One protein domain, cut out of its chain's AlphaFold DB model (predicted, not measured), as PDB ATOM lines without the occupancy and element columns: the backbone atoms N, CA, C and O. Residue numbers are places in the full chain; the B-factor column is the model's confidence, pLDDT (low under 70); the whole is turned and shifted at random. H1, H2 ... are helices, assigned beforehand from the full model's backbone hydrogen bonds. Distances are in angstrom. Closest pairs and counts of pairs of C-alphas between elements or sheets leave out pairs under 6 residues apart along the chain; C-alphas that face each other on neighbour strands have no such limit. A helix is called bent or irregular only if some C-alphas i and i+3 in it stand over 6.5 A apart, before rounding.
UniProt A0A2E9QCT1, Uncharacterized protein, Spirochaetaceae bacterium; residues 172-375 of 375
ATOM      1  N   ASP A 172     129.886  84.373  70.580       96.44
ATOM      2  CA  ASP A 172     128.608  85.098  70.596       96.44
ATOM      3  C   ASP A 172     128.369  85.702  71.984       96.44
ATOM      4  O   ASP A 172     127.951  86.849  72.109       96.44
ATOM      5  N   GLN A 173     128.686  84.953  73.045       97.12
ATOM      6  CA  GLN A 173     128.588  85.452  74.411       97.12
ATOM      7  C   GLN A 173     129.519  86.649  74.638       97.12
ATOM      8  O   GLN A 173     129.053  87.668  75.141       97.12
ATOM      9  N   GLU A 174     130.800  86.550  74.265       98.06
ATOM     10  CA  GLU A 174     131.758  87.659  74.389       98.06
ATOM     11  C   GLU A 174     131.282  88.905  73.625       98.06
ATOM     12  O   GLU A 174     131.364  90.015  74.149       98.06
ATOM     13  N   MET A 175     130.763  88.723  72.408       98.44
ATOM     14  CA  MET A 175     130.228  89.804  71.578       98.44
ATOM     15  C   MET A 175     129.038  90.489  72.258       98.44
ATOM     16  O   MET A 175     129.037  91.708  72.413       98.44
ATOM     17  N   HIS A 176     128.051  89.722  72.728       98.00
ATOM     18  CA  HIS A 176     126.874  90.286  73.393       98.00
ATOM     19  C   HIS A 176     127.202  90.905  74.764       98.00
ATOM     20  O   HIS A 176     126.564  91.869  75.184       98.00
ATOM     21  N   GLU A 177     128.214  90.398  75.471       98.25
ATOM     22  CA  GLU A 177     128.726  91.025  76.695       98.25
ATOM     23  C   GLU A 177     129.425  92.366  76.390       98.25
ATOM     24  O   GLU A 177     129.247  93.330  77.142       98.25
ATOM     25  N   ALA A 178     130.138  92.478  75.262       98.38
ATOM     26  CA  ALA A 178     130.692  93.746  74.785       98.38
ATOM     27  C   ALA A 178     129.594  94.739  74.356       98.38
ATOM     28  O   ALA A 178     129.653  95.916  74.719       98.38
ATOM     29  N   GLU A 179     128.560  94.266  73.654       97.44
ATOM     30  CA  GLU A 179     127.361  95.047  73.325       97.44
ATOM     31  C   GLU A 179     126.681  95.589  74.583       97.44
ATOM     32  O   GLU A 179     126.335  96.768  74.641       97.44
ATOM     33  N   TRP A 180     126.529  94.755  75.617       96.62
ATOM     34  CA  TRP A 180     125.930  95.164  76.884       96.62
ATOM     35  C   TRP A 180     126.745  96.254  77.580       96.62
ATOM     36  O   TRP A 180     126.187  97.269  77.997       96.62
ATOM     37  N   ALA A 181     128.067  96.090  77.657       97.62
ATOM     38  CA  ALA A 181     128.946  97.095  78.245       97.62
ATOM     39  C   ALA A 181     128.878  98.433  77.484       97.62
ATOM     40  O   ALA A 181     128.777  99.497  78.101       97.62
ATOM     41  N   ALA A 182     128.875  98.388  76.148       97.06
ATOM     42  CA  ALA A 182     128.746  99.578  75.312       97.06
ATOM     43  C   ALA A 182     127.370 100.247  75.459       97.06
ATOM     44  O   ALA A 182     127.283 101.472  75.561       97.06
ATOM     45  N   TYR A 183     126.296  99.456  75.530       94.25
ATOM     46  CA  TYR A 183     124.945  99.950  75.789       94.25
ATOM     47  C   TYR A 183     124.874 100.693  77.130       94.25
ATOM     48  O   TYR A 183     124.380 101.819  77.183       94.25
ATOM     49  N   GLN A 184     125.425 100.114  78.202       94.38
ATOM     50  CA  GLN A 184     125.448 100.739  79.531       94.38
ATOM     51  C   GLN A 184     126.247 102.053  79.557       94.38
ATOM     52  O   GLN A 184     125.826 103.023  80.196       94.38
ATOM     53  N   ASP A 185     127.372 102.118  78.846       95.81
ATOM     54  CA  ASP A 185     128.164 103.346  78.710       95.81
ATOM     55  C   ASP A 185     127.381 104.454  77.981       95.81
ATOM     56  O   ASP A 185     127.356 105.602  78.436       95.81
ATOM     57  N   LEU A 186     126.669 104.115  76.901       93.62
ATOM     58  CA  LEU A 186     125.827 105.070  76.174       93.62
ATOM     59  C   LEU A 186     124.618 105.537  76.996       93.62
ATOM     60  O   LEU A 186     124.309 106.728  76.989       93.62
ATOM     61  N   VAL A 187     123.971 104.634  77.740       90.94
ATOM     62  CA  VAL A 187     122.904 104.981  78.695       90.94
ATOM     63  C   VAL A 187     123.413 105.990  79.723       90.94
ATOM     64  O   VAL A 187     122.769 107.009  79.950       90.94
ATOM     65  N   THR A 188     124.597 105.753  80.296       92.50
ATOM     66  CA  THR A 188     125.192 106.621  81.329       92.50
ATOM     67  C   THR A 188     125.533 108.018  80.798       92.50
ATOM     68  O   THR A 188     125.488 108.998  81.539       92.50
ATOM     69  N   LYS A 189     125.878 108.125  79.511       91.69
ATOM     70  CA  LYS A 189     126.176 109.400  78.838       91.69
ATOM     71  C   LYS A 189     124.928 110.124  78.333       91.69
ATOM     72  O   LYS A 189     125.015 111.303  77.992       91.69
ATOM     73  N   SER A 190     123.796 109.432  78.252       88.81
ATOM     74  CA  SER A 190     122.552 109.996  77.751       88.81
ATOM     75  C   SER A 190     121.899 110.917  78.774       88.81
ATOM     76  O   SER A 190     121.781 110.584  79.951       88.81
ATOM     77  N   ALA A 191     121.384 112.052  78.300       84.44
ATOM     78  CA  ALA A 191     120.559 112.943  79.112       84.44
ATOM     79  C   ALA A 191     119.192 112.331  79.477       84.44
ATOM     80  O   ALA A 191     118.539 112.816  80.398       84.44
ATOM     81  N   PHE A 192     118.764 111.279  78.767       81.06
ATOM     82  CA  PHE A 192     117.422 110.694  78.869       81.06
ATOM     83  C   PHE A 192     117.405 109.299  79.503       81.06
ATOM     84  O   PHE A 192     116.344 108.697  79.610       81.06
ATOM     85  N   GLY A 193     118.564 108.751  79.885       81.31
ATOM     86  CA  GLY A 193     118.660 107.380  80.408       81.31
ATOM     87  C   GLY A 193     118.496 106.280  79.349       81.31
ATOM     88  O   GLY A 193     118.401 105.107  79.694       81.31
ATOM     89  N   TYR A 194     118.510 106.645  78.063       82.75
ATOM     90  CA  TYR A 194     118.455 105.732  76.916       82.75
ATOM     91  C   TYR A 194     119.455 106.173  75.850       82.75
ATOM     92  O   TYR A 194     119.586 107.380  75.626       82.75
ATOM     93  N   PRO A 195     120.161 105.258  75.172       85.12
ATOM     94  CA  PRO A 195     121.103 105.656  74.138       85.12
ATOM     95  C   PRO A 195     120.364 106.244  72.931       85.12
ATOM     96  O   PRO A 195     119.242 105.838  72.616       85.12
ATOM     97  N   ASP A 196     121.017 107.170  72.228       85.06
ATOM     98  CA  ASP A 196     120.556 107.588  70.904       85.06
ATOM     99  C   ASP A 196     120.506 106.359  69.966       85.06
ATOM    100  O   ASP A 196     121.480 105.597  69.930       85.06
ATOM    101  N   PRO A 197     119.413 106.123  69.213       84.12
ATOM    102  CA  PRO A 197     119.254 104.893  68.437       84.12
ATOM    103  C   PRO A 197     120.294 104.744  67.328       84.12
ATOM    104  O   PRO A 197     120.758 103.636  67.066       84.12
ATOM    105  N   VAL A 198     120.684 105.851  66.690       87.12
ATOM    106  CA  VAL A 198     121.683 105.841  65.615       87.12
ATOM    107  C   VAL A 198     123.063 105.575  66.202       87.12
ATOM    108  O   VAL A 198     123.823 104.763  65.671       87.12
ATOM    109  N   GLN A 199     123.386 106.217  67.324       90.00
ATOM    110  CA  GLN A 199     124.640 105.983  68.031       90.00
ATOM    111  C   GLN A 199     124.752 104.541  68.530       90.00
ATOM    112  O   GLN A 199     125.818 103.933  68.391       90.00
ATOM    113  N   TRP A 200     123.670 103.987  69.086       91.38
ATOM    114  CA  TRP A 200     123.615 102.590  69.498       91.38
ATOM    115  C   TRP A 200     123.833 101.656  68.309       91.38
ATOM    116  O   TRP A 200     124.722 100.811  68.364       91.38
ATOM    117  N   GLU A 201     123.101 101.855  67.214       91.44
ATOM    118  CA  GLU A 201     123.187 100.986  66.041       91.44
ATOM    119  C   GLU A 201     124.595 100.966  65.431       91.44
ATOM    120  O   GLU A 201     125.148  99.899  65.171       91.44
ATOM    121  N   ILE A 202     125.228 102.133  65.280       94.31
ATOM    122  CA  ILE A 202     126.610 102.223  64.782       94.31
ATOM    123  C   ILE A 202     127.590 101.533  65.741       94.31
ATOM    124  O   ILE A 202     128.568 100.927  65.300       94.31
ATOM    125  N   THR A 203     127.374 101.653  67.052       96.25
ATOM    126  CA  THR A 203     128.244 101.036  68.064       96.25
ATOM    127  C   THR A 203     128.119  99.516  68.035       96.25
ATOM    128  O   THR A 203     129.140  98.835  67.978       96.25
ATOM    129  N   ARG A 204     126.886  99.001  67.990       95.69
ATOM    130  CA  ARG A 204     126.575  97.575  67.861       95.69
ATOM    131  C   ARG A 204     127.226  96.975  66.616       95.69
ATOM    132  O   ARG A 204     128.016  96.050  66.740       95.69
ATOM    133  N   GLN A 205     127.007  97.570  65.441       96.94
ATOM    134  CA  GLN A 205     127.578  97.070  64.182       96.94
ATOM    135  C   GLN A 205     129.110  97.012  64.200       96.94
ATOM    136  O   GLN A 205     129.703  96.075  63.675       96.94
ATOM    137  N   LYS A 206     129.778  97.994  64.821       98.19
ATOM    138  CA  LYS A 206     131.243  97.965  64.959       98.19
ATOM    139  C   LYS A 206     131.723  96.787  65.798       98.19
ATOM    140  O   LYS A 206     132.744  96.202  65.453       98.19
ATOM    141  N   ILE A 207     131.004  96.466  66.874       98.25
ATOM    142  CA  ILE A 207     131.295  95.300  67.710       98.25
ATOM    143  C   ILE A 207     131.058  94.029  66.890       98.25
ATOM    144  O   ILE A 207     131.951  93.195  66.799       98.25
ATOM    145  N   GLU A 208     129.918  93.906  66.211       97.00
ATOM    146  CA  GLU A 208     129.619  92.743  65.362       97.00
ATOM    147  C   GLU A 208     130.710  92.508  64.301       97.00
ATOM    148  O   GLU A 208     131.208  91.391  64.166       97.00
ATOM    149  N   TRP A 209     131.173  93.560  63.615       97.81
ATOM    150  CA  TRP A 209     132.260  93.464  62.630       97.81
ATOM    151  C   TRP A 209     133.613  93.061  63.225       97.81
ATOM    152  O   TRP A 209     134.438  92.471  62.527       97.81
ATOM    153  N   GLU A 210     133.874  93.378  64.493       97.50
ATOM    154  CA  GLU A 210     135.092  92.946  65.182       97.50
ATOM    155  C   GLU A 210     135.064  91.438  65.481       97.50
ATOM    156  O   GLU A 210     136.091  90.757  65.379       97.50
ATOM    157  N   TYR A 211     133.890  90.901  65.819       97.94
ATOM    158  CA  TYR A 211     133.722  89.503  66.221       97.94
ATOM    159  C   TYR A 211     133.437  88.549  65.054       97.94
ATOM    160  O   TYR A 211     133.845  87.385  65.121       97.94
ATOM    161  N   GLU A 212     132.823  89.024  63.968       97.00
ATOM    162  CA  GLU A 212     132.445  88.208  62.805       97.00
ATOM    163  C   GLU A 212     133.618  87.364  62.249       97.00
ATOM    164  O   GLU A 212     133.464  86.143  62.115       97.00
ATOM    165  N   PRO A 213     134.833  87.909  62.018       97.81
ATOM    166  CA  PRO A 213     135.959  87.101  61.545       97.81
ATOM    167  C   PRO A 213     136.354  85.980  62.516       97.81
ATOM    168  O   PRO A 213     136.738  84.891  62.083       97.81
ATOM    169  N   ARG A 214     136.249  86.221  63.831       97.38
ATOM    170  CA  ARG A 214     136.581  85.230  64.869       97.38
ATOM    171  C   ARG A 214     135.550  84.105  64.898       97.38
ATOM    172  O   ARG A 214     135.941  82.945  65.010       97.38
ATOM    173  N   GLN A 215     134.263  84.424  64.766       97.12
ATOM    174  CA  GLN A 215     133.181  83.435  64.691       97.12
ATOM    175  C   GLN A 215     133.314  82.552  63.444       97.12
ATOM    176  O   GLN A 215     133.229  81.325  63.538       97.12
ATOM    177  N   ILE A 216     133.594  83.164  62.289       97.44
ATOM    178  CA  ILE A 216     133.835  82.439  61.036       97.44
ATOM    179  C   ILE A 216     135.035  81.500  61.188       97.44
ATOM    180  O   ILE A 216     134.945  80.325  60.830       97.44
ATOM    181  N   LEU A 217     136.140  81.989  61.757       97.81
ATOM    182  CA  LEU A 217     137.334  81.185  62.006       97.81
ATOM    183  C   LEU A 217     137.050  80.017  62.961       97.81
ATOM    184  O   LEU A 217     137.446  78.888  62.678       97.81
ATOM    185  N   TRP A 218     136.328  80.267  64.056       98.06
ATOM    186  CA  TRP A 218     135.929  79.241  65.020       98.06
ATOM    187  C   TRP A 218     135.155  78.110  64.345       98.06
ATOM    188  O   TRP A 218     135.541  76.943  64.452       98.06
ATOM    189  N   LYS A 219     134.103  78.458  63.593       97.00
ATOM    190  CA  LYS A 219     133.273  77.487  62.875       97.00
ATOM    191  C   LYS A 219     134.063  76.743  61.802       97.00
ATOM    192  O   LYS A 219     133.899  75.537  61.643       97.00
ATOM    193  N   ALA A 220     134.942  77.446  61.088       97.94
ATOM    194  CA  ALA A 220     135.790  76.841  60.073       97.94
ATOM    195  C   ALA A 220     136.738  75.797  60.674       97.94
ATOM    196  O   ALA A 220     136.879  74.725  60.098       97.94
ATOM    197  N   ILE A 221     137.353  76.071  61.828       98.56
ATOM    198  CA  ILE A 221     138.206  75.098  62.519       98.56
ATOM    199  C   ILE A 221     137.375  73.896  62.982       98.56
ATOM    200  O   ILE A 221     137.774  72.759  62.725       98.56
ATOM    201  N   GLU A 222     136.223  74.148  63.614       97.62
ATOM    202  CA  GLU A 222     135.293  73.117  64.098       97.62
ATOM    203  C   GLU A 222     134.899  72.120  63.006       97.62
ATOM    204  O   GLU A 222     135.168  70.926  63.122       97.62
ATOM    205  N   ASP A 223     134.384  72.622  61.883       97.12
ATOM    206  CA  ASP A 223     133.930  71.787  60.766       97.12
ATOM    207  C   ASP A 223     135.041  70.937  60.152       97.12
ATOM    208  O   ASP A 223     134.787  69.900  59.532       97.12
ATOM    209  N   ARG A 224     136.287  71.415  60.214       97.69
ATOM    210  CA  ARG A 224     137.417  70.715  59.604       97.69
ATOM    211  C   ARG A 224     137.904  69.595  60.494       97.69
ATOM    212  O   ARG A 224     138.096  68.502  59.964       97.69
ATOM    213  N   TRP A 225     138.067  69.829  61.795       98.00
ATOM    214  CA  TRP A 225     138.467  68.738  62.674       98.00
ATOM    215  C   TRP A 225     137.367  67.693  62.830       98.00
ATOM    216  O   TRP A 225     137.692  66.510  62.804       98.00
ATOM    217  N   ASP A 226     136.092  68.090  62.876       97.31
ATOM    218  CA  ASP A 226     134.973  67.144  62.994       97.31
ATOM    219  C   ASP A 226     134.968  66.171  61.808       97.31
ATOM    220  O   ASP A 226     135.009  64.950  61.969       97.31
ATOM    221  N   ARG A 227     135.123  66.710  60.591       97.50
ATOM    222  CA  ARG A 227     135.243  65.876  59.396       97.50
ATOM    223  C   ARG A 227     136.495  64.995  59.392       97.50
ATOM    224  O   ARG A 227     136.454  63.911  58.817       97.50
ATOM    225  N   MET A 228     137.617  65.438  59.962       98.44
ATOM    226  CA  MET A 228     138.812  64.592  60.049       98.44
ATOM    227  C   MET A 228     138.608  63.425  61.029       98.44
ATOM    228  O   MET A 228     139.039  62.316  60.718       98.44
ATOM    229  N   LEU A 229     137.900  63.631  62.149       98.19
ATOM    230  CA  LEU A 229     137.508  62.545  63.058       98.19
ATOM    231  C   LEU A 229     136.624  61.515  62.344       98.19
ATOM    232  O   LEU A 229     136.932  60.323  62.378       98.19
ATOM    233  N   ASP A 230     135.597  61.972  61.618       97.19
ATOM    234  CA  ASP A 230     134.732  61.093  60.819       97.19
ATOM    235  C   ASP A 230     135.531  60.227  59.845       97.19
ATOM    236  O   ASP A 230     135.268  59.038  59.712       97.19
ATOM    237  N   MET A 231     136.527  60.799  59.166       98.31
ATOM    238  CA  MET A 231     137.343  60.058  58.198       98.31
ATOM    239  C   MET A 231     138.154  58.943  58.855       98.31
ATOM    240  O   MET A 231     138.273  57.856  58.288       98.31
ATOM    241  N   VAL A 232     138.696  59.194  60.049       98.44
ATOM    242  CA  VAL A 232     139.432  58.184  60.817       98.44
ATOM    243  C   VAL A 232     138.493  57.073  61.291       98.44
ATOM    244  O   VAL A 232     138.808  55.890  61.120       98.44
ATOM    245  N   GLN A 233     137.326  57.435  61.828       97.69
ATOM    246  CA  GLN A 233     136.311  56.478  62.270       97.69
ATOM    247  C   GLN A 233     135.768  55.639  61.102       97.69
ATOM    248  O   GLN A 233     135.733  54.410  61.178       97.69
ATOM    249  N   ASP A 234     135.385  56.280  59.998       97.94
ATOM    250  CA  ASP A 234     134.876  55.619  58.795       97.94
ATOM    251  C   ASP A 234     135.919  54.667  58.206       97.94
ATOM    252  O   ASP A 234     135.581  53.566  57.761       97.94
ATOM    253  N   TRP A 235     137.199  55.048  58.224       98.62
ATOM    254  CA  TRP A 235     138.260  54.189  57.718       98.62
ATOM    255  C   TRP A 235     138.358  52.879  58.500       98.62
ATOM    256  O   TRP A 235     138.315  51.818  57.875       98.62
ATOM    257  N   VAL A 236     138.429  52.910  59.836       98.38
ATOM    258  CA  VAL A 236     138.497  51.672  60.637       98.38
ATOM    259  C   VAL A 236     137.198  50.866  60.558       98.38
ATOM    260  O   VAL A 236     137.239  49.646  60.374       98.38
ATOM    261  N   ASP A 237     136.047  51.535  60.593       98.38
ATOM    262  CA  ASP A 237     134.741  50.881  60.521       98.38
ATOM    263  C   ASP A 237     134.520  50.181  59.179       98.38
ATOM    264  O   ASP A 237     133.893  49.125  59.131       98.38
ATOM    265  N   SER A 238     135.101  50.693  58.090       98.50
ATOM    266  CA  SER A 238     134.991  50.075  56.765       98.50
ATOM    267  C   SER A 238     135.602  48.667  56.683       98.50
ATOM    268  O   SER A 238     135.299  47.920  55.750       98.50
ATOM    269  N   PHE A 239     136.454  48.271  57.637       98.44
ATOM    270  CA  PHE A 239     137.001  46.909  57.740       98.44
ATOM    271  C   PHE A 239     136.136  45.965  58.584       98.44
ATOM    272  O   PHE A 239     136.390  44.760  58.605       98.44
ATOM    273  N   CYS A 240     135.125  46.490  59.270       98.44
ATOM    274  CA  CYS A 240     134.282  45.725  60.174       98.44
ATOM    275  C   CYS A 240     133.185  44.957  59.430       98.44
ATOM    276  O   CYS A 240     132.724  45.339  58.350       98.44
ATOM    277  N   SER A 241     132.703  43.876  60.045       97.88
ATOM    278  CA  SER A 241     131.653  43.025  59.471       97.88
ATOM    279  C   SER A 241     130.309  43.736  59.265       97.88
ATOM    280  O   SER A 241     129.528  43.318  58.406       97.88
ATOM    281  N   PHE A 242     130.042  44.822  59.999       97.12
ATOM    282  CA  PHE A 242     128.812  45.606  59.871       97.12
ATOM    283  C   PHE A 242     128.817  46.588  58.686       97.12
ATOM    284  O   PHE A 242     127.740  46.945  58.215       97.12
ATOM    285  N   ALA A 243     129.980  46.987  58.151       97.62
ATOM    286  CA  ALA A 243     130.081  47.973  57.066       97.62
ATOM    287  C   ALA A 243     129.203  47.660  55.829       97.62
ATOM    288  O   ALA A 243     128.535  48.555  55.314       97.62
ATOM    289  N   PRO A 244     129.098  46.396  55.366       97.25
ATOM    290  CA  PRO A 244     128.078  45.926  54.424       97.25
ATOM    291  C   PRO A 244     126.630  46.403  54.594       97.25
ATOM    292  O   PRO A 244     125.896  46.406  53.603       97.25
ATOM    293  N   HIS A 245     126.220  46.712  55.821       95.44
ATOM    294  CA  HIS A 245     124.843  46.988  56.227       95.44
ATOM    295  C   HIS A 245     124.663  48.393  56.809       95.44
ATOM    296  O   HIS A 245     123.545  48.779  57.129       95.44
ATOM    297  N   ASP A 246     125.752  49.142  56.953       95.38
ATOM    298  CA  ASP A 246     125.750  50.488  57.508       95.38
ATOM    299  C   ASP A 246     125.422  51.513  56.410       95.38
ATOM    300  O   ASP A 246     125.878  51.409  55.261       95.38
ATOM    301  N   GLU A 247     124.570  52.483  56.745       94.69
ATOM    302  CA  GLU A 247     124.021  53.468  55.809       94.69
ATOM    303  C   GLU A 247     125.100  54.354  55.180       94.69
ATOM    304  O   GLU A 247     124.923  54.796  54.040       94.69
ATOM    305  N   ARG A 248     126.249  54.529  55.850       94.62
ATOM    306  CA  ARG A 248     127.414  55.247  55.307       94.62
ATOM    307  C   ARG A 248     127.873  54.679  53.966       94.62
ATOM    308  O   ARG A 248     128.290  55.428  53.082       94.62
ATOM    309  N   TRP A 249     127.752  53.363  53.768       97.31
ATOM    310  CA  TRP A 249     128.156  52.702  52.522       97.31
ATOM    311  C   TRP A 249     126.983  52.147  51.715       97.31
ATOM    312  O   TRP A 249     127.016  52.213  50.478       97.31
ATOM    313  N   CYS A 250     125.947  51.606  52.368       95.00
ATOM    314  CA  CYS A 250     124.795  51.012  51.679       95.00
ATOM    315  C   CYS A 250     123.711  52.029  51.277       95.00
ATOM    316  O   CYS A 250     122.802  51.683  50.519       95.00
ATOM    317  N   GLY A 251     123.862  53.295  51.680       88.81
ATOM    318  CA  GLY A 251     122.884  54.351  51.444       88.81
ATOM    319  C   GLY A 251     121.690  54.241  52.392       88.81
ATOM    320  O   GLY A 251     121.380  53.161  52.894       88.81
ATOM    321  N   MET A 252     121.008  55.363  52.628       86.25
ATOM    322  CA  MET A 252     119.832  55.420  53.503       86.25
ATOM    323  C   MET A 252     118.779  54.400  53.057       86.25
ATOM    324  O   MET A 252     118.409  54.366  51.882       86.25
ATOM    325  N   GLY A 253     118.325  53.544  53.973       83.50
ATOM    326  CA  GLY A 253     117.380  52.468  53.647       83.50
ATOM    327  C   GLY A 253     117.936  51.358  52.739       83.50
ATOM    328  O   GLY A 253     117.157  50.600  52.164       83.50
ATOM    329  N   GLY A 254     119.260  51.250  52.580       84.38
ATOM    330  CA  GLY A 254     119.904  50.183  51.804       84.38
ATOM    331  C   GLY A 254     119.688  50.288  50.294       84.38
ATOM    332  O   GLY A 254     119.661  49.274  49.597       84.38
ATOM    333  N   VAL A 255     119.509  51.506  49.779       90.44
ATOM    334  CA  VAL A 255     119.209  51.763  48.360       90.44
ATOM    335  C   VAL A 255     120.325  51.337  47.401       90.44
ATOM    336  O   VAL A 255     120.065  51.104  46.218       90.44
ATOM    337  N   ASN A 256     121.569  51.211  47.874       91.69
ATOM    338  CA  ASN A 256     122.678  50.778  47.030       91.69
ATOM    339  C   ASN A 256     122.671  49.259  46.826       91.69
ATOM    340  O   ASN A 256     122.523  48.469  47.757       91.69
ATOM    341  N   SER A 257     122.950  48.833  45.591       94.62
ATOM    342  CA  SER A 257     123.225  47.419  45.315       94.62
ATOM    343  C   SER A 257     124.436  46.925  46.115       94.62
ATOM    344  O   SER A 257     125.380  47.678  46.362       94.62
ATOM    345  N   ARG A 258     124.479  45.621  46.422       94.69
ATOM    346  CA  ARG A 258     125.611  44.996  47.127       94.69
ATOM    347  C   ARG A 258     126.963  45.322  46.484       94.69
ATOM    348  O   ARG A 258     127.924  45.606  47.193       94.69
ATOM    349  N   ALA A 259     127.032  45.303  45.153       96.25
ATOM    350  CA  ALA A 259     128.247  45.629  44.412       96.25
ATOM    351  C   ALA A 259     128.669  47.096  44.605       96.25
ATOM    352  O   ALA A 259     129.856  47.372  44.758       96.25
ATOM    353  N   GLN A 260     127.712  48.028  44.634       96.44
ATOM    354  CA  GLN A 260     127.992  49.441  44.889       96.44
ATOM    355  C   GLN A 260     128.448  49.673  46.334       96.44
ATOM    356  O   GLN A 260     129.436  50.369  46.547       96.44
ATOM    357  N   THR A 261     127.799  49.037  47.312       97.69
ATOM    358  CA  THR A 261     128.210  49.099  48.723       97.69
ATOM    359  C   THR A 261     129.654  48.639  48.903       97.69
ATOM    360  O   THR A 261     130.449  49.341  49.519       97.69
ATOM    361  N   MET A 262     130.039  47.507  48.300       97.94
ATOM    362  CA  MET A 262     131.420  47.017  48.390       97.94
ATOM    363  C   MET A 262     132.431  47.959  47.724       97.94
ATOM    364  O   MET A 262     133.525  48.130  48.254       97.94
ATOM    365  N   LYS A 263     132.067  48.621  46.616       97.50
ATOM    366  CA  LYS A 263     132.907  49.669  46.009       97.50
ATOM    367  C   LYS A 263     133.068  50.881  46.926       97.50
ATOM    368  O   LYS A 263     134.165  51.416  47.021       97.50
ATOM    369  N   ASN A 264     132.002  51.314  47.602       97.69
ATOM    370  CA  ASN A 264     132.060  52.433  48.546       97.69
ATOM    371  C   ASN A 264     132.969  52.104  49.743       97.69
ATOM    372  O   ASN A 264     133.785  52.938  50.137       97.69
ATOM    373  N   ILE A 265     132.865  50.882  50.279       98.44
ATOM    374  CA  ILE A 265     133.746  50.371  51.340       98.44
ATOM    375  C   ILE A 265     135.199  50.378  50.863       98.44
ATOM    376  O   ILE A 265     136.048  50.988  51.503       98.44
ATOM    377  N   GLN A 266     135.481  49.781  49.701       97.81
ATOM    378  CA  GLN A 266     136.831  49.742  49.139       97.81
ATOM    379  C   GLN A 266     137.402  51.152  48.925       97.81
ATOM    380  O   GLN A 266     138.540  51.417  49.299       97.81
ATOM    381  N   ARG A 267     136.600  52.084  48.396       97.38
ATOM    382  CA  ARG A 267     136.997  53.490  48.240       97.38
ATOM    383  C   ARG A 267     137.372  54.125  49.578       97.38
ATOM    384  O   ARG A 267     138.338  54.874  49.635       97.38
ATOM    385  N   THR A 268     136.631  53.825  50.641       98.19
ATOM    386  CA  THR A 268     136.931  54.325  51.991       98.19
ATOM    387  C   THR A 268     138.284  53.782  52.460       98.19
ATOM    388  O   THR A 268     139.179  54.553  52.786       98.19
ATOM    389  N   GLN A 269     138.479  52.462  52.375       98.12
ATOM    390  CA  GLN A 269     139.716  51.780  52.778       98.12
ATOM    391  C   GLN A 269     140.959  52.300  52.037       98.12
ATOM    392  O   GLN A 269     142.020  52.463  52.643       98.12
ATOM    393  N   GLU A 270     140.838  52.542  50.729       97.19
ATOM    394  CA  GLU A 270     141.957  52.912  49.859       97.19
ATOM    395  C   GLU A 270     142.227  54.421  49.824       97.19
ATOM    396  O   GLU A 270     143.388  54.829  49.752       97.19
ATOM    397  N   CYS A 271     141.182  55.255  49.852       97.06
ATOM    398  CA  CYS A 271     141.316  56.689  49.599       97.06
ATOM    399  C   CYS A 271     141.325  57.553  50.863       97.06
ATOM    400  O   CYS A 271     142.024  58.567  50.855       97.06
ATOM    401  N   GLU A 272     140.599  57.188  51.929       97.31
ATOM    402  CA  GLU A 272     140.504  58.030  53.137       97.31
ATOM    403  C   GLU A 272     141.873  58.390  53.735       97.31
ATOM    404  O   GLU A 272     142.080  59.567  54.016       97.31
ATOM    405  N   PRO A 273     142.871  57.481  53.835       98.25
ATOM    406  CA  PRO A 273     144.187  57.854  54.362       98.25
ATOM    407  C   PRO A 273     144.885  58.952  53.550       98.25
ATOM    408  O   PRO A 273     145.549  59.825  54.103       98.25
ATOM    409  N   GLY A 274     144.738  58.923  52.221       97.81
ATOM    410  CA  GLY A 274     145.291  59.958  51.347       97.81
ATOM    411  C   GLY A 274     144.524  61.276  51.460       97.81
ATOM    412  O   GLY A 274     145.136  62.340  51.508       97.81
ATOM    413  N   MET A 275     143.191  61.212  51.538       97.56
ATOM    414  CA  MET A 275     142.352  62.399  51.715       97.56
ATOM    415  C   MET A 275     142.572  63.064  53.075       97.56
ATOM    416  O   MET A 275     142.565  64.292  53.147       97.56
ATOM    417  N   LEU A 276     142.768  62.279  54.138       98.31
ATOM    418  CA  LEU A 276     143.025  62.778  55.486       98.31
ATOM    419  C   LEU A 276     144.326  63.574  55.515       98.31
ATOM    420  O   LEU A 276     144.315  64.724  55.932       98.31
ATOM    421  N   LYS A 277     145.403  63.022  54.945       97.94
ATOM    422  CA  LYS A 277     146.689  63.720  54.851       97.94
ATOM    423  C   LYS A 277     146.576  65.078  54.146       97.94
ATOM    424  O   LYS A 277     147.119  66.066  54.624       97.94
ATOM    425  N   VAL A 278     145.841  65.149  53.033       97.81
ATOM    426  CA  VAL A 278     145.605  66.426  52.330       97.81
ATOM    427  C   VAL A 278     144.842  67.413  53.217       97.81
ATOM    428  O   VAL A 278     145.133  68.605  53.213       97.81
ATOM    429  N   ARG A 279     143.862  66.940  53.994       97.88
ATOM    430  CA  ARG A 279     143.115  67.802  54.917       97.88
ATOM    431  C   ARG A 279     143.970  68.293  56.073       97.88
ATOM    432  O   ARG A 279     143.818  69.450  56.432       97.88
ATOM    433  N   GLU A 280     144.860  67.468  56.608       98.31
ATOM    434  CA  GLU A 280     145.818  67.875  57.640       98.31
ATOM    435  C   GLU A 280     146.789  68.933  57.124       98.31
ATOM    436  O   GLU A 280     147.033  69.920  57.808       98.31
ATOM    437  N   GLU A 281     147.294  68.772  55.896       98.25
ATOM    438  CA  GLU A 281     148.145  69.775  55.245       98.25
ATOM    439  C   GLU A 281     147.404  71.114  55.099       98.25
ATOM    440  O   GLU A 281     147.936  72.151  55.489       98.25
ATOM    441  N   ILE A 282     146.148  71.092  54.633       97.25
ATOM    442  CA  ILE A 282     145.298  72.292  54.541       97.25
ATOM    443  C   ILE A 282     145.008  72.875  55.932       97.25
ATOM    444  O   ILE A 282     145.027  74.089  56.111       97.25
ATOM    445  N   PHE A 283     144.721  72.032  56.923       98.25
ATOM    446  CA  PHE A 283     144.404  72.464  58.283       98.25
ATOM    447  C   PHE A 283     145.604  73.173  58.925       98.25
ATOM    448  O   PHE A 283     145.458  74.264  59.482       98.25
ATOM    449  N   GLN A 284     146.803  72.626  58.728       98.50
ATOM    450  CA  GLN A 284     148.051  73.242  59.152       98.50
ATOM    451  C   GLN A 284     148.350  74.535  58.386       98.50
ATOM    452  O   GLN A 284     148.768  75.515  58.997       98.50
ATOM    453  N   GLU A 285     148.154  74.562  57.066       98.12
ATOM    454  CA  GLU A 285     148.431  75.739  56.235       98.12
ATOM    455  C   GLU A 285     147.521  76.923  56.592       98.12
ATOM    456  O   GLU A 285     147.998  78.049  56.732       98.12
ATOM    457  N   TYR A 286     146.221  76.675  56.762       97.12
ATOM    458  CA  TYR A 286     145.227  77.734  56.948       97.12
ATOM    459  C   TYR A 286     145.040  78.154  58.405       97.12
ATOM    460  O   TYR A 286     144.723  79.317  58.659       97.12
ATOM    461  N   PHE A 287     145.214  77.238  59.360       97.88
ATOM    462  CA  PHE A 287     144.947  77.508  60.777       97.88
ATOM    463  C   PHE A 287     146.184  77.393  61.664       97.88
ATOM    464  O   PHE A 287     146.132  77.782  62.827       97.88
ATOM    465  N   GLY A 288     147.301  76.877  61.141       98.00
ATOM    466  CA  GLY A 288     148.499  76.627  61.941       98.00
ATOM    467  C   GLY A 288     148.334  75.486  62.947       98.00
ATOM    468  O   GLY A 288     149.124  75.416  63.884       98.00
ATOM    469  N   LEU A 289     147.321  74.631  62.770       98.56
ATOM    470  CA  LEU A 289     146.965  73.553  63.692       98.56
ATOM    471  C   LEU A 289     147.271  72.184  63.082       98.56
ATOM    472  O   LEU A 289     146.912  71.907  61.937       98.56
ATOM    473  N   THR A 290     147.870  71.310  63.884       98.31
ATOM    474  CA  THR A 290     148.072  69.893  63.566       98.31
ATOM    475  C   THR A 290     146.914  69.035  64.085       98.31
ATOM    476  O   THR A 290     146.051  69.504  64.829       98.31
ATOM    477  N   TRP A 291     146.914  67.745  63.730       98.06
ATOM    478  CA  TRP A 291     145.993  66.757  64.300       98.06
ATOM    479  C   TRP A 291     146.020  66.740  65.838       98.06
ATOM    480  O   TRP A 291     144.969  66.749  66.474       98.06
ATOM    481  N   ASP A 292     147.206  66.774  66.448       97.94
ATOM    482  CA  ASP A 292     147.337  66.712  67.907       97.94
ATOM    483  C   ASP A 292     146.854  68.001  68.595       97.94
ATOM    484  O   ASP A 292     146.339  67.954  69.718       97.94
ATOM    485  N   ASP A 293     146.953  69.147  67.912       98.44
ATOM    486  CA  ASP A 293     146.488  70.433  68.438       98.44
ATOM    487  C   ASP A 293     144.963  70.486  68.579       98.44
ATOM    488  O   ASP A 293     144.468  71.159  69.485       98.44
ATOM    489  N   ILE A 294     144.218  69.742  67.746       98.44
ATOM    490  CA  ILE A 294     142.745  69.676  67.776       98.44
ATOM    491  C   ILE A 294     142.258  69.444  69.202       98.44
ATOM    492  O   ILE A 294     141.421  70.190  69.698       98.44
ATOM    493  N   PHE A 295     142.820  68.450  69.886       98.12
ATOM    494  CA  PHE A 295     142.306  67.967  71.168       98.12
ATOM    495  C   PHE A 295     142.542  68.924  72.338       98.12
ATOM    496  O   PHE A 295     141.955  68.739  73.402       98.12
ATOM    497  N   ASN A 296     143.383  69.941  72.147       97.69
ATOM    498  CA  ASN A 296     143.628  71.004  73.119       97.69
ATOM    499  C   ASN A 296     143.097  72.363  72.636       97.69
ATOM    500  O   ASN A 296     143.164  73.348  73.373       97.69
ATOM    501  N   HIS A 297     142.579  72.437  71.409       98.38
ATOM    502  CA  HIS A 297     142.090  73.676  70.831       98.38
ATOM    503  C   HIS A 297     140.745  74.082  71.467       98.38
ATOM    504  O   HIS A 297     139.890  73.218  71.695       98.38
ATOM    505  N   PRO A 298     140.491  75.386  71.712       98.00
ATOM    506  CA  PRO A 298     139.253  75.853  72.341       98.00
ATOM    507  C   PRO A 298     137.960  75.371  71.668       98.00
ATOM    508  O   PRO A 298     136.992  75.074  72.363       98.00
ATOM    509  N   THR A 299     137.947  75.239  70.336       98.00
ATOM    510  CA  THR A 299     136.776  74.736  69.590       98.00
ATOM    511  C   THR A 299     136.429  73.298  69.977       98.00
ATOM    512  O   THR A 299     135.269  73.002  70.251       98.00
ATOM    513  N   PHE A 300     137.426  72.414  70.076       98.25
ATOM    514  CA  PHE A 300     137.221  71.029  70.493       98.25
ATOM    515  C   PHE A 300     136.860  70.940  71.975       98.25
ATOM    516  O   PHE A 300     135.904  70.259  72.331       98.25
ATOM    517  N   LEU A 301     137.578  71.663  72.842       97.75
ATOM    518  CA  LEU A 301     137.320  71.648  74.285       97.75
ATOM    519  C   LEU A 301     135.903  72.128  74.615       97.75
ATOM    520  O   LEU A 301     135.239  71.509  75.442       97.75
ATOM    521  N   ASN A 302     135.406  73.164  73.930       96.88
ATOM    522  CA  ASN A 302     134.026  73.628  74.083       96.88
ATOM    523  C   ASN A 302     133.014  72.536  73.706       96.88
ATOM    524  O   ASN A 302     132.070  72.282  74.453       96.88
ATOM    525  N   GLN A 303     133.226  71.853  72.577       95.69
ATOM    526  CA  GLN A 303     132.363  70.752  72.140       95.69
ATOM    527  C   GLN A 303     132.439  69.555  73.103       95.69
ATOM    528  O   GLN A 303     131.435  68.898  73.394       95.69
ATOM    529  N   GLN A 304     133.634  69.279  73.630       95.19
ATOM    530  CA  GLN A 304     133.883  68.170  74.534       95.19
ATOM    531  C   GLN A 304     133.211  68.396  75.893       95.19
ATOM    532  O   GLN A 304     132.438  67.544  76.323       95.19
ATOM    533  N   GLN A 305     133.483  69.530  76.539       94.44
ATOM    534  CA  GLN A 305     133.046  69.842  77.903       94.44
ATOM    535  C   GLN A 305     131.532  70.028  78.017       94.44
ATOM    536  O   GLN A 305     130.953  69.691  79.045       94.44
ATOM    537  N   ASN A 306     130.892  70.525  76.958       93.81
ATOM    538  CA  ASN A 306     129.458  70.807  76.952       93.81
ATOM    539  C   ASN A 306     128.620  69.673  76.339       93.81
ATOM    540  O   ASN A 306     127.459  69.875  76.001       93.81
ATOM    541  N   GLY A 307     129.198  68.479  76.153       93.00
ATOM    542  CA  GLY A 307     128.457  67.321  75.643       93.00
ATOM    543  C   GLY A 307     127.946  67.487  74.205       93.00
ATOM    544  O   GLY A 307     126.985  66.828  73.814       93.00
ATOM    545  N   LEU A 308     128.560  68.355  73.404       93.19
ATOM    546  CA  LEU A 308     128.129  68.614  72.028       93.19
ATOM    547  C   LEU A 308     128.755  67.636  71.027       93.19
ATOM    548  O   LEU A 308     128.122  67.272  70.035       93.19
ATOM    549  N   LEU A 309     129.955  67.131  71.339       93.69
ATOM    550  CA  LEU A 309     130.634  66.123  70.529       93.69
ATOM    551  C   LEU A 309     129.782  64.849  70.399       93.69
ATOM    552  O   LEU A 309     129.252  64.323  71.384       93.69
ATOM    553  N   TRP A 310     129.672  64.333  69.174       92.25
ATOM    554  CA  TRP A 310     128.988  63.068  68.899       92.25
ATOM    555  C   TRP A 310     129.725  61.874  69.521       92.25
ATOM    556  O   TRP A 310     129.113  61.004  70.150       92.25
ATOM    557  N   TYR A 311     131.047  61.863  69.363       95.56
ATOM    558  CA  TYR A 311     131.922  60.786  69.797       95.56
ATOM    559  C   TYR A 311     132.147  60.787  71.312       95.56
ATOM    560  O   TYR A 311     132.349  61.832  71.928       95.56
ATOM    561  N   SER A 312     132.138  59.599  71.920       95.88
ATOM    562  CA  SER A 312     132.549  59.416  73.315       95.88
ATOM    563  C   SER A 312     134.058  59.627  73.475       95.88
ATOM    564  O   SER A 312     134.819  59.423  72.531       95.88
ATOM    565  N   ASP A 313     134.522  59.954  74.685       95.81
ATOM    566  CA  ASP A 313     135.964  60.132  74.934       95.81
ATOM    567  C   ASP A 313     136.757  58.863  74.584       95.81
ATOM    568  O   ASP A 313     137.823  58.924  73.981       95.81
ATOM    569  N   GLY A 314     136.197  57.683  74.874       95.94
ATOM    570  CA  GLY A 314     136.815  56.405  74.513       95.94
ATOM    571  C   GLY A 314     136.871  56.137  73.003       95.94
ATOM    572  O   GLY A 314     137.734  55.374  72.559       95.94
ATOM    573  N   ALA A 315     135.966  56.729  72.217       96.69
ATOM    574  CA  ALA A 315     136.031  56.713  70.757       96.69
ATOM    575  C   ALA A 315     137.069  57.708  70.236       96.69
ATOM    576  O   ALA A 315     137.849  57.352  69.363       96.69
ATOM    577  N   VAL A 316     137.148  58.905  70.823       97.75
ATOM    578  CA  VAL A 316     138.186  59.893  70.493       97.75
ATOM    579  C   VAL A 316     139.585  59.327  70.725       97.75
ATOM    580  O   VAL A 316     140.425  59.394  69.830       97.75
ATOM    581  N   GLU A 317     139.832  58.698  71.875       98.06
ATOM    582  CA  GLU A 317     141.122  58.047  72.139       98.06
ATOM    583  C   GLU A 317     141.402  56.904  71.158       98.06
ATOM    584  O   GLU A 317     142.521  56.759  70.673       98.06
ATOM    585  N   PHE A 318     140.377  56.131  70.785       98.31
ATOM    586  CA  PHE A 318     140.538  55.098  69.766       98.31
ATOM    587  C   PHE A 318     140.888  55.687  68.391       98.31
ATOM    588  O   PHE A 318     141.772  55.167  67.718       98.31
ATOM    589  N   MET A 319     140.262  56.794  67.989       98.38
ATOM    590  CA  MET A 319     140.588  57.485  66.740       98.38
ATOM    591  C   MET A 319     142.031  58.000  66.738       98.38
ATOM    592  O   MET A 319     142.714  57.862  65.728       98.38
ATOM    593  N   LYS A 320     142.544  58.511  67.865       98.50
ATOM    594  CA  LYS A 320     143.967  58.883  67.987       98.50
ATOM    595  C   LYS A 320     144.896  57.689  67.752       98.50
ATOM    596  O   LYS A 320     145.903  57.830  67.067       98.50
ATOM    597  N   GLU A 321     144.562  56.511  68.280       98.25
ATOM    598  CA  GLU A 321     145.329  55.279  68.033       98.25
ATOM    599  C   GLU A 321     145.273  54.854  66.553       98.25
ATOM    600  O   GLU A 321     146.292  54.496  65.964       98.25
ATOM    601  N   VAL A 322     144.084  54.902  65.939       98.31
ATOM    602  CA  VAL A 322     143.860  54.535  64.527       98.31
ATOM    603  C   VAL A 322     144.621  55.475  63.594       98.31
ATOM    604  O   VAL A 322     145.267  55.019  62.649       98.31
ATOM    605  N   HIS A 323     144.588  56.778  63.875       98.31
ATOM    606  CA  HIS A 323     145.288  57.809  63.111       98.31
ATOM    607  C   HIS A 323     146.776  57.484  62.919       98.31
ATOM    608  O   HIS A 323     147.277  57.536  61.796       98.31
ATOM    609  N   GLN A 324     147.457  56.998  63.964       97.38
ATOM    610  CA  GLN A 324     148.890  56.658  63.922       97.38
ATOM    611  C   GLN A 324     149.254  55.591  62.878       97.38
ATOM    612  O   GLN A 324     150.402  55.517  62.428       97.38
ATOM    613  N   ILE A 325     148.301  54.734  62.501       97.38
ATOM    614  CA  ILE A 325     148.519  53.658  61.530       97.38
ATOM    615  C   ILE A 325     147.858  53.926  60.174       97.38
ATOM    616  O   ILE A 325     148.131  53.201  59.210       97.38
ATOM    617  N   MET A 326     146.995  54.938  60.089       97.19
ATOM    618  CA  MET A 326     146.180  55.237  58.919       97.19
ATOM    619  C   MET A 326     147.033  55.877  57.818       97.19
ATOM    620  O   MET A 326     147.239  57.083  57.756       97.19
ATOM    621  N   LYS A 327     147.533  55.045  56.902       95.31
ATOM    622  CA  LYS A 327     148.318  55.470  55.734       95.31
ATOM    623  C   LYS A 327     147.912  54.692  54.482       95.31
ATOM    624  O   LYS A 327     147.397  53.579  54.611       95.31
ATOM    625  N   PRO A 328     148.145  55.226  53.267       94.62
ATOM    626  CA  PRO A 328     147.775  54.540  52.032       94.62
ATOM    627  C   PRO A 328     148.293  53.095  51.983       94.62
ATOM    628  O   PRO A 328     149.478  52.838  52.197       94.62
ATOM    629  N   GLY A 329     147.387  52.147  51.725       91.81
ATOM    630  CA  GLY A 329     147.683  50.712  51.664       91.81
ATOM    631  C   GLY A 329     147.818  49.998  53.017       91.81
ATOM    632  O   GLY A 329     147.992  48.778  53.030       91.81
ATOM    633  N   ALA A 330     147.730  50.708  54.146       95.81
ATOM    634  CA  ALA A 330     147.680  50.083  55.464       95.81
ATOM    635  C   ALA A 330     146.311  49.455  55.752       95.81
ATOM    636  O   ALA A 330     145.324  49.704  55.058       95.81
ATOM    637  N   LYS A 331     146.267  48.621  56.793       97.00
ATOM    638  CA  LYS A 331     145.048  48.011  57.327       97.00
ATOM    639  C   LYS A 331     145.115  48.007  58.854       97.00
ATOM    640  O   LYS A 331     146.213  47.783  59.376       97.00
ATOM    641  N   PRO A 332     143.990  48.215  59.555       97.50
ATOM    642  CA  PRO A 332     143.932  47.998  60.992       97.50
ATOM    643  C   PRO A 332     144.181  46.520  61.311       97.50
ATOM    644  O   PRO A 332     143.871  45.631  60.511       97.50
ATOM    645  N   ASP A 333     144.764  46.255  62.478       97.62
ATOM    646  CA  ASP A 333     144.933  44.885  62.950       97.62
ATOM    647  C   ASP A 333     143.601  44.286  63.439       97.62
ATOM    648  O   ASP A 333     142.584  44.970  63.595       97.62
ATOM    649  N   SER A 334     143.595  42.976  63.692       97.31
ATOM    650  CA  SER A 334     142.391  42.271  64.143       97.31
ATOM    651  C   SER A 334     141.859  42.770  65.488       97.31
ATOM    652  O   SER A 334     140.661  42.656  65.737       97.31
ATOM    653  N   ASN A 335     142.719  43.309  66.358       97.81
ATOM    654  CA  ASN A 335     142.305  43.814  67.665       97.81
ATOM    655  C   ASN A 335     141.572  45.151  67.521       97.81
ATOM    656  O   ASN A 335     140.536  45.344  68.156       97.81
ATOM    657  N   MET A 336     142.068  46.046  66.664       98.12
ATOM    658  CA  MET A 336     141.411  47.311  66.335       98.12
ATOM    659  C   MET A 336     140.053  47.073  65.672       98.12
ATOM    660  O   MET A 336     139.066  47.673  66.091       98.12
ATOM    661  N   ILE A 337     139.972  46.139  64.717       98.44
ATOM    662  CA  ILE A 337     138.699  45.758  64.082       98.44
ATOM    663  C   ILE A 337     137.717  45.220  65.133       98.44
ATOM    664  O   ILE A 337     136.587  45.693  65.221       98.44
ATOM    665  N   ALA A 338     138.145  44.291  65.995       98.25
ATOM    666  CA  ALA A 338     137.281  43.744  67.044       98.25
ATOM    667  C   ALA A 338     136.817  44.814  68.055       98.25
ATOM    668  O   ALA A 338     135.688  44.760  68.553       98.25
ATOM    669  N   ARG A 339     137.667  45.804  68.367       97.94
ATOM    670  CA  ARG A 339     137.308  46.946  69.225       97.94
ATOM    671  C   ARG A 339     136.265  47.839  68.553       97.94
ATOM    672  O   ARG A 339     135.277  48.163  69.211       97.94
ATOM    673  N   ALA A 340     136.448  48.174  67.276       97.94
ATOM    674  CA  ALA A 340     135.489  48.949  66.490       97.94
ATOM    675  C   ALA A 340     134.129  48.231  66.398       97.94
ATOM    676  O   ALA A 340     133.096  48.811  66.730       97.94
ATOM    677  N   GLU A 341     134.119  46.926  66.099       98.25
ATOM    678  CA  GLU A 341     132.900  46.101  66.099       98.25
ATOM    679  C   GLU A 341     132.181  46.118  67.451       98.25
ATOM    680  O   GLU A 341     130.960  46.283  67.521       98.25
ATOM    681  N   LYS A 342     132.931  45.985  68.550       97.50
ATOM    682  CA  LYS A 342     132.367  46.056  69.900       97.50
ATOM    683  C   LYS A 342     131.773  47.434  70.194       97.50
ATOM    684  O   LYS A 342     130.677  47.508  70.757       97.50
ATOM    685  N   GLN A 343     132.476  48.511  69.844       95.69
ATOM    686  CA  GLN A 343     131.999  49.882  70.044       95.69
ATOM    687  C   GLN A 343     130.722  50.142  69.246       95.69
ATOM    688  O   GLN A 343     129.754  50.631  69.826       95.69
ATOM    689  N   HIS A 344     130.680  49.743  67.973       95.38
ATOM    690  CA  HIS A 344     129.500  49.861  67.120       95.38
ATOM    691  C   HIS A 344     128.296  49.105  67.703       95.38
ATOM    692  O   HIS A 344     127.247  49.696  67.957       95.38
ATOM    693  N   ASN A 345     128.462  47.814  68.011       95.06
ATOM    694  CA  ASN A 345     127.370  46.962  68.497       95.06
ATOM    695  C   ASN A 345     126.790  47.422  69.841       95.06
ATOM    696  O   ASN A 345     125.598  47.258  70.094       95.06
ATOM    697  N   SER A 346     127.627  47.997  70.707       94.69
ATOM    698  CA  SER A 346     127.201  48.548  72.000       94.69
ATOM    699  C   SER A 346     126.791  50.020  71.941       94.69
ATOM    700  O   SER A 346     126.354  50.560  72.954       94.69
ATOM    701  N   LYS A 347     126.951  50.680  70.786       94.44
ATOM    702  CA  LYS A 347     126.847  52.139  70.621       94.44
ATOM    703  C   LYS A 347     127.763  52.944  71.551       94.44
ATOM    704  O   LYS A 347     127.545  54.135  71.752       94.44
ATOM    705  N   ALA A 348     128.821  52.328  72.082       93.88
ATOM    706  CA  ALA A 348     129.775  52.982  72.976       93.88
ATOM    707  C   ALA A 348     130.625  54.057  72.275       93.88
ATOM    708  O   ALA A 348     131.326  54.814  72.945       93.88
ATOM    709  N   TYR A 349     130.569  54.133  70.939       92.81
ATOM    710  CA  TYR A 349     131.173  55.226  70.181       92.81
ATOM    711  C   TYR A 349     130.423  56.553  70.349       92.81
ATOM    712  O   TYR A 349     131.025  57.605  70.172       92.81
ATOM    713  N   ILE A 350     129.141  56.514  70.726       93.44
ATOM    714  CA  ILE A 350     128.321  57.702  70.963       93.44
ATOM    715  C   ILE A 350     128.491  58.134  72.415       93.44
ATOM    716  O   ILE A 350     128.383  57.324  73.346       93.44
ATOM    717  N   ARG A 351     128.713  59.429  72.618       92.56
ATOM    718  CA  ARG A 351     128.705  60.031  73.947       92.56
ATOM    719  C   ARG A 351     127.326  59.883  74.613       92.56
ATOM    720  O   ARG A 351     126.297  60.078  73.972       92.56
ATOM    721  N   GLN A 352     127.297  59.520  75.896       89.44
ATOM    722  CA  GLN A 352     126.046  59.243  76.625       89.44
ATOM    723  C   GLN A 352     125.497  60.468  77.364       89.44
ATOM    724  O   GLN A 352     124.293  60.581  77.560       89.44
ATOM    725  N   ASP A 353     126.366  61.397  77.743       89.00
ATOM    726  CA  ASP A 353     126.075  62.666  78.412       89.00
ATOM    727  C   ASP A 353     125.946  63.826  77.414       89.00
ATOM    728  O   ASP A 353     126.326  64.959  77.701       89.00
ATOM    729  N   ARG A 354     125.431  63.550  76.207       91.25
ATOM    730  CA  ARG A 354     125.234  64.601  75.208       91.25
ATOM    731  C   ARG A 354     124.212  65.621  75.690       91.25
ATOM    732  O   ARG A 354     123.170  65.235  76.225       91.25
ATOM    733  N   ALA A 355     124.484  66.898  75.433       89.19
ATOM    734  CA  ALA A 355     123.521  67.954  75.704       89.19
ATOM    735  C   ALA A 355     122.230  67.682  74.924       89.19
ATOM    736  O   ALA A 355     122.248  67.417  73.715       89.19
ATOM    737  N   THR A 356     121.098  67.712  75.620       88.25
ATOM    738  CA  THR A 356     119.798  67.502  74.989       88.25
ATOM    739  C   THR A 356     119.354  68.766  74.263       88.25
ATOM    740  O   THR A 356     119.732  69.883  74.622       88.25
ATOM    741  N   ALA A 357     118.501  68.607  73.246       87.06
ATOM    742  CA  ALA A 357     117.880  69.751  72.581       87.06
ATOM    743  C   ALA A 357     117.155  70.652  73.595       87.06
ATOM    744  O   ALA A 357     117.255  71.869  73.513       87.06
ATOM    745  N   GLU A 358     116.501  70.055  74.592       87.75
ATOM    746  CA  GLU A 358     115.818  70.768  75.676       87.75
ATOM    747  C   GLU A 358     116.788  71.613  76.512       87.75
ATOM    748  O   GLU A 358     116.490  72.767  76.799       87.75
ATOM    749  N   GLN A 359     117.968  71.079  76.853       87.19
ATOM    750  CA  GLN A 359     118.993  71.801  77.617       87.19
ATOM    751  C   GLN A 359     119.583  72.987  76.851       87.19
ATOM    752  O   GLN A 359     119.981  73.961  77.479       87.19
ATOM    753  N   MET A 360     119.639  72.902  75.520       90.12
ATOM    754  CA  MET A 360     120.189  73.942  74.645       90.12
ATOM    755  C   MET A 360     119.127  74.887  74.072       90.12
ATOM    756  O   MET A 360     119.472  75.821  73.345       90.12
ATOM    757  N   THR A 361     117.845  74.649  74.360       91.19
ATOM    758  CA  THR A 361     116.752  75.493  73.877       91.19
ATOM    759  C   THR A 361     116.542  76.639  74.862       91.19
ATOM    760  O   THR A 361     116.122  76.394  75.996       91.19
ATOM    761  N   PRO A 362     116.811  77.896  74.468       89.75
ATOM    762  CA  PRO A 362     116.507  79.032  75.322       89.75
ATOM    763  C   PRO A 362     114.995  79.130  75.551       89.75
ATOM    764  O   PRO A 362     114.194  78.882  74.644       89.75
ATOM    765  N   VAL A 363     114.594  79.511  76.767       90.69
ATOM    766  CA  VAL A 363     113.186  79.829  77.041       90.69
ATOM    767  C   VAL A 363     112.731  80.991  76.152       90.69
ATOM    768  O   VAL A 363     113.542  81.872  75.875       90.69
ATOM    769  N   PRO A 364     111.458  81.054  75.726       88.00
ATOM    770  CA  PRO A 364     110.969  82.168  74.922       88.00
ATOM    771  C   PRO A 364     111.235  83.521  75.589       88.00
ATOM    772  O   PRO A 364     111.092  83.652  76.805       88.00
ATOM    773  N   PHE A 365     111.537  84.545  74.789       83.06
ATOM    774  CA  PHE A 365     111.850  85.887  75.290       83.06
ATOM    775  C   PHE A 365     110.844  86.420  76.333       83.06
ATOM    776  O   PHE A 365     111.288  86.862  77.388       83.06
ATOM    777  N   PRO A 366     109.507  86.303  76.162       81.62
ATOM    778  CA  PRO A 366     108.558  86.748  77.188       81.62
ATOM    779  C   PRO A 366     108.683  86.026  78.536       81.62
ATOM    780  O   PRO A 366     108.379  86.622  79.566       81.62
ATOM    781  N   GLU A 367     109.112  84.762  78.545       85.62
ATOM    782  CA  GLU A 367     109.377  84.009  79.776       85.62
ATOM    783  C   GLU A 367     110.714  84.418  80.396       85.62
ATOM    784  O   GLU A 367     110.791  84.590  81.609       85.62
ATOM    785  N   PHE A 368     111.740  84.668  79.575       85.94
ATOM    786  CA  PHE A 368     113.010  85.234  80.038       85.94
ATOM    787  C   PHE A 368     112.818  86.592  80.723       85.94
ATOM    788  O   PHE A 368     113.388  86.840  81.777       85.94
ATOM    789  N   LEU A 369     111.957  87.460  80.190       81.69
ATOM    790  CA  LEU A 369     111.691  88.767  80.799       81.69
ATOM    791  C   LEU A 369     111.135  88.669  82.231       81.69
ATOM    792  O   LEU A 369     111.234  89.636  82.978       81.69
ATOM    793  N   LYS A 370     110.584  87.517  82.635       83.56
ATOM    794  CA  LYS A 370     110.096  87.270  84.003       83.56
ATOM    795  C   LYS A 370     111.195  86.821  84.968       83.56
ATOM    796  O   LYS A 370     110.939  86.748  86.166       83.56
ATOM    797  N   THR A 371     112.380  86.467  84.469       82.19
ATOM    798  CA  THR A 371     113.499  85.966  85.286       82.19
ATOM    799  C   THR A 371     114.506  87.053  85.654       82.19
ATOM    800  O   THR A 371     115.343  86.832  86.529       82.19
ATOM    801  N   VAL A 372     114.420  88.218  85.010       75.00
ATOM    802  CA  VAL A 372     115.299  89.370  85.222       75.00
ATOM    803  C   VAL A 372     114.576  90.412  86.073       75.00
ATOM    804  O   VAL A 372     113.400  90.694  85.847       75.00
ATOM    805  N   ASP A 373     115.284  90.982  87.049       70.94
ATOM    806  CA  ASP A 373     114.803  92.145  87.792       70.94
ATOM    807  C   ASP A 373     115.114  93.418  86.995       70.94
ATOM    808  O   ASP A 373     116.268  93.669  86.641       70.94
ATOM    809  N   TRP A 374     114.075  94.186  86.672       68.62
ATOM    810  CA  TRP A 374     114.155  95.393  85.838       68.62
ATOM    811  C   TRP A 374     114.182  96.687  86.666       68.62
ATOM    812  O   TRP A 374     113.982  97.760  86.098       68.62
ATOM    813  N   SER A 375     114.358  96.574  87.991       54.06
ATOM    814  CA  SER A 375     114.337  97.686  88.952       54.06
ATOM    815  C   SER A 375     115.450  98.709  88.757       54.06
ATOM    816  O   SER A 375     116.618  98.263  88.636       54.06
TER     817      SER A 375
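This is residues 172 to 375 of the 375 residues of an uncharacterized protein of Spirochaetaceae bacterium (UniProt A0A2E9QCT1). A two-helix arm leads into a wider head: H1 and arm H2a make a helical hairpin, and past a bend H2b runs on as the core of the head, with H4b, H6, H7 and H8 packed on it and H4a meeting its far end. After H8 a thin tail runs back toward the hairpin, and its residues 361 to 375 stick out. The printed part has 204 residues with ten named helices, H1 to H10 in chain order, and no named strand: all helix. It is loose, with a radius of gyration of the C-alphas of 23.5 A, and elongated, spanning 75 by 39 by 30 A.

Start with H1, residues 172 to 189, and H2, residues 197 to 237, assigned as one helix by its hydrogen bonds but bent: C-alphas 210 and 213 are 6.9 A apart, and arms H2a, residues 197 to 210, and H2b, residues 213 to 237, stand at a steep tilt of 40 degrees. H1 and H2a, a hairpin, touch at a shallow tilt of 31 degrees, opposite ways; their closest C-alphas, Glu 179 and Arg 204, are 6.1 A apart. H2 is the hub, touching five helices. H4, residues 258 to 287, also one helix by its hydrogen bonds, is bent: C-alphas 270 and 273 are 7.0 A apart, and arms H4a, residues 258 to 270, and H4b, residues 273 to 287, stand at 52 degrees, a steep tilt. H3, residues 247 to 250, touches H4a, closest C-alphas Cys 250 and Thr 261, 4.9 A. H4a and H2b touch only at their ends, closest C-alphas Gln 269 and Trp 235, 5.7 A. H4b touches H2b at a shallow tilt of 16 degrees, opposite ways, closest C-alphas Leu 276 and Met 228, 6.5 A. H5, residues 291 to 294, is close to H2b but not clearly touching, closest C-alphas Ile 294 and Trp 225, 6.7 A. H6, residues 298 to 305, touches residues 218 to 222 of H2b alone, closest C-alphas Thr 299 and Glu 222, 5.9 A. H7, residues 313 to 323, is about perpendicular to H2b at 74 degrees and touches it, closest C-alphas Met 319 and Val 232, 6.1 A. H8, residues 334 to 346, touches H2b with residues 336 to 341 alone, closest C-alphas Ala 340 and Asp 237, 6.3 A. H9, residues 357 to 360, and H10, residues 365 to 368, touch no helix. Every O i to N i+4 pair is within hydrogen-bond range in H1, H2a, H2b, H4a, H4b, H6, H7 and H8; H3, H5, H9 and H10 are too short for one.

Find C-alpha 172 at (128.608, 85.098, 70.596), where H1 begins its 25.8 A. H2b, 36.3 A, ends at C-alpha 237, (134.741, 50.881, 60.521). H10 ends at C-alpha 368, (113.010, 85.234, 80.038).

The farthest C-alphas, Ala 191 and Ala 259, are 76.1 A apart. The printed part has no cut and no long link. Residues 374 to 375 are under pLDDT 70.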